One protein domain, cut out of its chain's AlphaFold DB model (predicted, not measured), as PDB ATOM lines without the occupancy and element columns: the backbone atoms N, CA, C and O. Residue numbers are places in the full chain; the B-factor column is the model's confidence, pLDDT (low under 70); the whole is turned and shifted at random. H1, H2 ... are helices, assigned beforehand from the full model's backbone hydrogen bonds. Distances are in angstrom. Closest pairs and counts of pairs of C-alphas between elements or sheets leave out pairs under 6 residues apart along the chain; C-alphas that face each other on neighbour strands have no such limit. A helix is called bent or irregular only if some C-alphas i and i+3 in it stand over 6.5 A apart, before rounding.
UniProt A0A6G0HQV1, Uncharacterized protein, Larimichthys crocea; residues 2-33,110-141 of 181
ATOM      1  N   SER A   2     230.875 191.067 200.572       72.50
ATOM      2  CA  SER A   2     229.969 192.231 200.690       72.50
ATOM      3  C   SER A   2     228.809 192.220 199.681       72.50
ATOM      4  O   SER A   2     227.673 192.467 200.058       72.50
ATOM      5  N   LEU A   3     229.053 191.864 198.415       81.94
ATOM      6  CA  LEU A   3     227.991 191.855 197.399       81.94
ATOM      7  C   LEU A   3     226.948 190.746 197.635       81.94
ATOM      8  O   LEU A   3     225.754 190.972 197.482       81.94
ATOM      9  N   SER A   4     227.397 189.561 198.058       83.00
ATOM     10  CA  SER A   4     226.525 188.406 198.310       83.00
ATOM     11  C   SER A   4     225.569 188.633 199.482       83.00
ATOM     12  O   SER A   4     224.408 188.262 199.391       83.00
ATOM     13  N   SER A   5     226.026 189.271 200.565       84.12
ATOM     14  CA  SER A   5     225.159 189.591 201.710       84.12
ATOM     15  C   SER A   5     224.121 190.653 201.351       84.12
ATOM     16  O   SER A   5     222.956 190.501 201.701       84.12
ATOM     17  N   LEU A   6     224.507 191.680 200.587       86.75
ATOM     18  CA  LEU A   6     223.570 192.684 200.071       86.75
ATOM     19  C   LEU A   6     222.497 192.064 199.169       86.75
ATOM     20  O   LEU A   6     221.324 192.407 199.290       86.75
ATOM     21  N   PHE A   7     222.889 191.132 198.297       90.44
ATOM     22  CA  PHE A   7     221.952 190.389 197.459       90.44
ATOM     23  C   PHE A   7     220.959 189.578 198.302       90.44
ATOM     24  O   PHE A   7     219.756 189.688 198.093       90.44
ATOM     25  N   MET A   8     221.449 188.840 199.302       89.81
ATOM     26  CA  MET A   8     220.604 188.052 200.209       89.81
ATOM     27  C   MET A   8     219.594 188.934 200.951       89.81
ATOM     28  O   MET A   8     218.405 188.641 200.933       89.81
ATOM     29  N   PHE A   9     220.028 190.070 201.507       90.19
ATOM     30  CA  PHE A   9     219.116 191.028 202.144       90.19
ATOM     31  C   PHE A   9     218.037 191.550 201.188       90.19
ATOM     32  O   PHE A   9     216.881 191.684 201.586       90.19
ATOM     33  N   ALA A  10     218.390 191.841 199.935       92.31
ATOM     34  CA  ALA A  10     217.414 192.271 198.939       92.31
ATOM     35  C   ALA A  10     216.384 191.167 198.645       92.31
ATOM     36  O   ALA A  10     215.191 191.464 198.573       92.31
ATOM     37  N   CYS A  11     216.824 189.910 198.534       90.56
ATOM     38  CA  CYS A  11     215.937 188.761 198.355       90.56
ATOM     39  C   CYS A  11     214.974 188.578 199.535       90.56
ATOM     40  O   CYS A  11     213.788 188.380 199.299       90.56
ATOM     41  N   GLU A  12     215.442 188.711 200.780       90.94
ATOM     42  CA  GLU A  12     214.581 188.618 201.971       90.94
ATOM     43  C   GLU A  12     213.488 189.700 201.974       90.94
ATOM     44  O   GLU A  12     212.308 189.417 202.196       90.94
ATOM     45  N   ILE A  13     213.858 190.951 201.669       91.44
ATOM     46  CA  ILE A  13     212.906 192.072 201.608       91.44
ATOM     47  C   ILE A  13     211.869 191.836 200.506       91.44
ATOM     48  O   ILE A  13     210.670 192.025 200.725       91.44
ATOM     49  N   GLN A  14     212.322 191.422 199.320       90.88
ATOM     50  CA  GLN A  14     211.435 191.128 198.198       90.88
ATOM     51  C   GLN A  14     210.506 189.956 198.514       90.88
ATOM     52  O   GLN A  14     209.305 190.077 198.284       90.88
ATOM     53  N   GLY A  15     211.029 188.870 199.091       88.44
ATOM     54  CA  GLY A  15     210.258 187.695 199.499       88.44
ATOM     55  C   GLY A  15     209.130 188.052 200.463       88.44
ATOM     56  O   GLY A  15     207.981 187.650 200.260       88.44
ATOM     57  N   LEU A  16     209.418 188.903 201.452       88.50
ATOM     58  CA  LEU A  16     208.401 189.393 202.378       88.50
ATOM     59  C   LEU A  16     207.353 190.277 201.681       88.50
ATOM     60  O   LEU A  16     206.162 190.158 201.970       88.50
ATOM     61  N   ALA A  17     207.775 191.140 200.753       92.75
ATOM     62  CA  ALA A  17     206.884 192.049 200.035       92.75
ATOM     63  C   ALA A  17     205.923 191.324 199.076       92.75
ATOM     64  O   ALA A  17     204.762 191.719 198.957       92.75
ATOM     65  N   VAL A  18     206.374 190.255 198.410       93.44
ATOM     66  CA  VAL A  18     205.551 189.498 197.445       93.44
ATOM     67  C   VAL A  18     204.706 188.403 198.091       93.44
ATOM     68  O   VAL A  18     203.867 187.812 197.418       93.44
ATOM     69  N   ARG A  19     204.856 188.154 199.397       90.44
ATOM     70  CA  ARG A  19     204.103 187.137 200.148       90.44
ATOM     71  C   ARG A  19     202.597 187.067 199.829       90.44
ATOM     72  O   ARG A  19     202.129 185.971 199.522       90.44
ATOM     73  N   PRO A  20     201.810 188.162 199.883       92.56
ATOM     74  CA  PRO A  20     200.378 188.084 199.586       92.56
ATOM     75  C   PRO A  20     200.099 187.706 198.125       92.56
ATOM     76  O   PRO A  20     199.132 187.001 197.845       92.56
ATOM     77  N   GLN A  21     200.959 188.143 197.202       94.75
ATOM     78  CA  GLN A  21     200.856 187.807 195.787       94.75
ATOM     79  C   GLN A  21     201.160 186.321 195.557       94.75
ATOM     80  O   GLN A  21     200.393 185.655 194.874       94.75
ATOM     81  N   VAL A  22     202.188 185.775 196.214       92.88
ATOM     82  CA  VAL A  22     202.526 184.342 196.163       92.88
ATOM     83  C   VAL A  22     201.365 183.474 196.646       92.88
ATOM     84  O   VAL A  22     201.001 182.522 195.967       92.88
ATOM     85  N   VAL A  23     200.731 183.824 197.772       93.88
ATOM     86  CA  VAL A  23     199.558 183.084 198.284       93.88
ATOM     87  C   VAL A  23     198.410 183.094 197.273       93.88
ATOM     88  O   VAL A  23     197.772 182.069 197.034       93.88
ATOM     89  N   LYS A  24     198.151 184.251 196.655       94.94
ATOM     90  CA  LYS A  24     197.110 184.393 195.634       94.94
ATOM     91  C   LYS A  24     197.424 183.568 194.386       94.94
ATOM     92  O   LYS A  24     196.534 182.898 193.868       94.94
ATOM     93  N   ASP A  25     198.663 183.608 193.915       94.56
ATOM     94  CA  ASP A  25     199.090 182.890 192.716       94.56
ATOM     95  C   ASP A  25     199.094 181.377 192.943       94.56
ATOM     96  O   ASP A  25     198.586 180.648 192.096       94.56
ATOM     97  N   MET A  26     199.528 180.911 194.120       93.69
ATOM     98  CA  MET A  26     199.383 179.512 194.536       93.69
ATOM     99  C   MET A  26     197.922 179.076 194.511       93.69
ATOM    100  O   MET A  26     197.596 178.071 193.885       93.69
ATOM    101  N   LYS A  27     197.024 179.856 195.131       94.25
ATOM    102  CA  LYS A  27     195.586 179.567 195.103       94.25
ATOM    103  C   LYS A  27     195.077 179.427 193.667       94.25
ATOM    104  O   LYS A  27     194.421 178.441 193.355       94.25
ATOM    105  N   ASN A  28     195.400 180.374 192.791       94.06
ATOM    106  CA  ASN A  28     194.965 180.326 191.395       94.06
ATOM    107  C   ASN A  28     195.535 179.114 190.647       94.06
ATOM    108  O   ASN A  28     194.819 178.490 189.869       94.06
ATOM    109  N   GLN A  29     196.803 178.776 190.886       91.56
ATOM    110  CA  GLN A  29     197.464 177.639 190.253       91.56
ATOM    111  C   GLN A  29     196.818 176.311 190.660       91.56
ATOM    112  O   GLN A  29     196.584 175.473 189.796       91.56
ATOM    113  N   TYR A  30     196.494 176.132 191.942       90.12
ATOM    114  CA  TYR A  30     195.789 174.939 192.410       90.12
ATOM    115  C   TYR A  30     194.358 174.883 191.882       90.12
ATOM    116  O   TYR A  30     193.936 173.854 191.369       90.12
ATOM    117  N   LEU A  31     193.624 175.997 191.914       91.56
ATOM    118  CA  LEU A  31     192.267 176.042 191.360       91.56
ATOM    119  C   LEU A  31     192.228 175.730 189.858       91.56
ATOM    120  O   LEU A  31     191.252 175.159 189.384       91.56
ATOM    121  N   ALA A  32     193.287 176.054 189.111       89.06
ATOM    122  CA  ALA A  32     193.403 175.709 187.695       89.06
ATOM    123  C   ALA A  32     193.584 174.200 187.433       89.06
ATOM    124  O   ALA A  32     193.507 173.782 186.279       89.06
ATOM    125  N   MET A  33     193.826 173.391 188.470       82.19
ATOM    126  CA  MET A  33     193.893 171.927 188.375       82.19
ATOM    127  C   MET A  33     192.516 171.263 188.489       82.19
ATOM    128  O   MET A  33     192.409 170.061 188.265       82.19
ATOM    129  N   CYS A 110     191.317 170.804 201.222       95.50
ATOM    130  CA  CYS A 110     192.775 170.741 201.360       95.50
ATOM    131  C   CYS A 110     193.518 172.030 201.009       95.50
ATOM    132  O   CYS A 110     194.614 172.257 201.517       95.50
ATOM    133  N   LEU A 111     192.966 172.892 200.153       94.62
ATOM    134  CA  LEU A 111     193.642 174.108 199.696       94.62
ATOM    135  C   LEU A 111     194.129 175.035 200.830       94.62
ATOM    136  O   LEU A 111     195.275 175.483 200.742       94.62
ATOM    137  N   PRO A 112     193.345 175.340 201.889       94.06
ATOM    138  CA  PRO A 112     193.856 176.134 203.007       94.06
ATOM    139  C   PRO A 112     195.034 175.458 203.721       94.06
ATOM    140  O   PRO A 112     196.048 176.120 203.936       94.06
ATOM    141  N   TYR A 113     194.944 174.154 204.005       94.31
ATOM    142  CA  TYR A 113     196.021 173.388 204.643       94.31
ATOM    143  C   TYR A 113     197.288 173.358 203.789       94.31
ATOM    144  O   TYR A 113     198.388 173.559 204.297       94.31
ATOM    145  N   LEU A 114     197.141 173.170 202.478       93.50
ATOM    146  CA  LEU A 114     198.256 173.126 201.539       93.50
ATOM    147  C   LEU A 114     198.975 174.477 201.456       93.50
ATOM    148  O   LEU A 114     200.202 174.541 201.544       93.50
ATOM    149  N   ILE A 115     198.215 175.571 201.337       93.69
ATOM    150  CA  ILE A 115     198.771 176.930 201.337       93.69
ATOM    151  C   ILE A 115     199.473 177.209 202.666       93.69
ATOM    152  O   ILE A 115     200.588 177.730 202.663       93.69
ATOM    153  N   GLU A 116     198.855 176.872 203.797       93.88
ATOM    154  CA  GLU A 116     199.451 177.081 205.114       93.88
ATOM    155  C   GLU A 116     200.750 176.286 205.278       93.88
ATOM    156  O   GLU A 116     201.773 176.865 205.652       93.88
ATOM    157  N   HIS A 117     200.744 175.004 204.912       92.62
ATOM    158  CA  HIS A 117     201.910 174.130 204.980       92.62
ATOM    159  C   HIS A 117     203.066 174.665 204.120       92.62
ATOM    160  O   HIS A 117     204.198 174.799 204.592       92.62
ATOM    161  N   ILE A 118     202.798 175.053 202.871       92.25
ATOM    162  CA  ILE A 118     203.822 175.613 201.975       92.25
ATOM    163  C   ILE A 118     204.342 176.953 202.509       92.25
ATOM    164  O   ILE A 118     205.551 177.187 202.547       92.25
ATOM    165  N   MET A 119     203.453 177.829 202.979       92.75
ATOM    166  CA  MET A 119     203.843 179.123 203.536       92.75
ATOM    167  C   MET A 119     204.659 178.984 204.821       92.75
ATOM    168  O   MET A 119     205.586 179.765 205.037       92.75
ATOM    169  N   MET A 120     204.352 178.000 205.663       93.44
ATOM    170  CA  MET A 120     205.138 177.684 206.853       93.44
ATOM    171  C   MET A 120     206.558 177.253 206.475       93.44
ATOM    172  O   MET A 120     207.520 177.779 207.037       93.44
ATOM    173  N   ASN A 121     206.701 176.378 205.477       92.56
ATOM    174  CA  ASN A 121     208.003 175.967 204.953       92.56
ATOM    175  C   ASN A 121     208.797 177.157 204.384       92.56
ATOM    176  O   ASN A 121     209.962 177.344 204.735       92.56
ATOM    177  N   ILE A 122     208.162 178.012 203.576       91.69
ATOM    178  CA  ILE A 122     208.794 179.223 203.026       91.69
ATOM    179  C   ILE A 122     209.257 180.161 204.149       91.69
ATOM    180  O   ILE A 122     210.398 180.620 204.139       91.69
ATOM    181  N   ASN A 123     208.405 180.414 205.147       91.69
ATOM    182  CA  ASN A 123     208.757 181.251 206.296       91.69
ATOM    183  C   ASN A 123     209.932 180.666 207.092       91.69
ATOM    184  O   ASN A 123     210.805 181.416 207.525       91.69
ATOM    185  N   SER A 124     209.970 179.343 207.263       93.75
ATOM    186  CA  SER A 124     211.072 178.647 207.932       93.75
ATOM    187  C   SER A 124     212.397 178.845 207.187       93.75
ATOM    188  O   SER A 124     213.393 179.259 207.785       93.75
ATOM    189  N   VAL A 125     212.400 178.659 205.863       92.56
ATOM    190  CA  VAL A 125     213.590 178.857 205.016       92.56
ATOM    191  C   VAL A 125     214.070 180.310 205.041       92.56
ATOM    192  O   VAL A 125     215.260 180.543 205.249       92.56
ATOM    193  N   MET A 126     213.165 181.285 204.897       91.44
ATOM    194  CA  MET A 126     213.511 182.713 205.003       91.44
ATOM    195  C   MET A 126     214.107 183.043 206.379       91.44
ATOM    196  O   MET A 126     215.116 183.736 206.484       91.44
ATOM    197  N   GLY A 127     213.552 182.476 207.455       93.25
ATOM    198  CA  GLY A 127     214.097 182.637 208.804       93.25
ATOM    199  C   GLY A 127     215.537 182.127 208.938       93.25
ATOM    200  O   GLY A 127     216.390 182.812 209.507       93.25
ATOM    201  N   ILE A 128     215.833 180.951 208.376       94.56
ATOM    202  CA  ILE A 128     217.188 180.374 208.371       94.56
ATOM    203  C   ILE A 128     218.150 181.266 207.575       94.56
ATOM    204  O   ILE A 128     219.249 181.573 208.046       94.56
ATOM    205  N   MET A 129     217.736 181.717 206.393       91.81
ATOM    206  CA  MET A 129     218.547 182.557 205.507       91.81
ATOM    207  C   MET A 129     218.847 183.929 206.119       91.81
ATOM    208  O   MET A 129     219.991 184.400 206.067       91.81
ATOM    209  N   LEU A 130     217.874 184.524 206.810       93.06
ATOM    210  CA  LEU A 130     218.079 185.728 207.609       93.06
ATOM    211  C   LEU A 130     219.115 185.492 208.716       93.06
ATOM    212  O   LEU A 130     220.041 186.290 208.874       93.06
ATOM    213  N   GLY A 131     219.005 184.379 209.448       94.12
ATOM    214  CA  GLY A 131     219.967 184.003 210.487       94.12
ATOM    215  C   GLY A 131     221.399 183.890 209.954       94.12
ATOM    216  O   GLY A 131     222.321 184.490 210.508       94.12
ATOM    217  N   LEU A 132     221.588 183.193 208.830       92.56
ATOM    218  CA  LEU A 132     222.888 183.070 208.159       92.56
ATOM    219  C   LEU A 132     223.440 184.426 207.711       92.56
ATOM    220  O   LEU A 132     224.629 184.706 207.883       92.56
ATOM    221  N   THR A 133     222.575 185.294 207.190       91.00
ATOM    222  CA  THR A 133     222.965 186.636 206.751       91.00
ATOM    223  C   THR A 133     223.463 187.483 207.926       91.00
ATOM    224  O   THR A 133     224.494 188.151 207.816       91.00
ATOM    225  N   LEU A 134     222.803 187.402 209.084       91.88
ATOM    226  CA  LEU A 134     223.250 188.074 210.307       91.88
ATOM    227  C   LEU A 134     224.611 187.548 210.786       91.88
ATOM    228  O   LEU A 134     225.488 188.348 211.118       91.88
ATOM    229  N   PHE A 135     224.834 186.230 210.758       93.19
ATOM    230  CA  PHE A 135     226.143 185.649 211.087       93.19
ATOM    231  C   PHE A 135     227.256 186.153 210.163       93.19
ATOM    232  O   PHE A 135     228.365 186.440 210.623       93.19
ATOM    233  N   TRP A 136     226.974 186.317 208.872       90.81
ATOM    234  CA  TRP A 136     227.939 186.880 207.926       90.81
ATOM    235  C   TRP A 136     228.266 188.342 208.222       90.81
ATOM    236  O   TRP A 136     229.440 188.716 208.197       90.81
ATOM    237  N   VAL A 137     227.262 189.160 208.546       89.94
ATOM    238  CA  VAL A 137     227.479 190.561 208.940       89.94
ATOM    239  C   VAL A 137     228.350 190.637 210.194       89.94
ATOM    240  O   VAL A 137     229.329 191.382 210.208       89.94
ATOM    241  N   LEU A 138     228.060 189.821 211.211       92.31
ATOM    242  CA  LEU A 138     228.865 189.752 212.436       92.31
ATOM    243  C   LEU A 138     230.321 189.366 212.145       92.31
ATOM    244  O   LEU A 138     231.237 189.992 212.675       92.31
ATOM    245  N   SER A 139     230.545 188.390 211.263       92.69
ATOM    246  CA  SER A 139     231.890 187.980 210.839       92.69
ATOM    247  C   SER A 139     232.672 189.137 210.206       92.69
ATOM    248  O   SER A 139     233.805 189.415 210.600       92.69
ATOM    249  N   VAL A 140     232.049 189.887 209.288       91.38
ATOM    250  CA  VAL A 140     232.676 191.062 208.658       91.38
ATOM    251  C   VAL A 140     233.015 192.136 209.695       91.38
ATOM    252  O   VAL A 140     234.119 192.680 209.668       91.38
ATOM    253  N   VAL A 141     232.108 192.411 210.636       92.19
ATOM    254  CA  VAL A 141     232.341 193.382 211.718       92.19
ATOM    255  C   VAL A 141     233.538 192.970 212.578       92.19
ATOM    256  O   VAL A 141     234.414 193.796 212.836       92.19
TER     257      VAL A 141
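What this domain is: This is residues 2 to 33 and 110 to 141 of the 181 residues of an uncharacterized protein of Larimichthys crocea (UniProt A0A6G0HQV1). Two long helices run side by side and opposite ways as a loose rod; H1 is bent into two arms, H1a and H1b, and both pack on the one long helix H2. The printed part has 64 residues with two named helices, H1 then H2, and is all helix. Its radius of gyration of the C-alphas is 14.9 A, and it spans 49 by 17 by 14 A.

Where its parts are: H1, residues 2 to 31, begins at C-alpha 2 (229.969, 192.231, 200.690). By its hydrogen bonds it was assigned as one helix, but it is bent: C-alphas 17 and 20 are 7.6 A apart. H1a is residues 2 to 17, 23.1 A long, and H1b residues 20 to 31, 16.7 A. H2, residues 110 to 141, is 46.7 A long and ends at C-alpha 141 (232.341, 193.382, 211.718).

How they stand to each other: H1a and H1b stand at a steep tilt of 63 degrees. H1a, with residues 5 to 12 alone, touches residues 126 to 137 of H2 at a shallow tilt of 27 degrees, opposite ways; the closest C-alphas, of Ser 5 and Thr 133, are 6.2 A apart. H1b touches residues 111 to 119 of H2, opposite ways, at 36 degrees, only just a steep tilt; the closest C-alphas, of Val 23 and Ile 115, are 6.9 A apart. In H1a, H1b and H2 every O i to N i+4 pair is within hydrogen-bond range.

The domain as a whole: The C-alphas farthest apart, of Met 33 and Val 141, are 49.8 A apart. Residues 34 to 109 are not printed; C-alphas 33 and 110 are 13.1 A apart across this cut, which the link from H1 to H2 crosses. No printed residue has a pLDDT under 70.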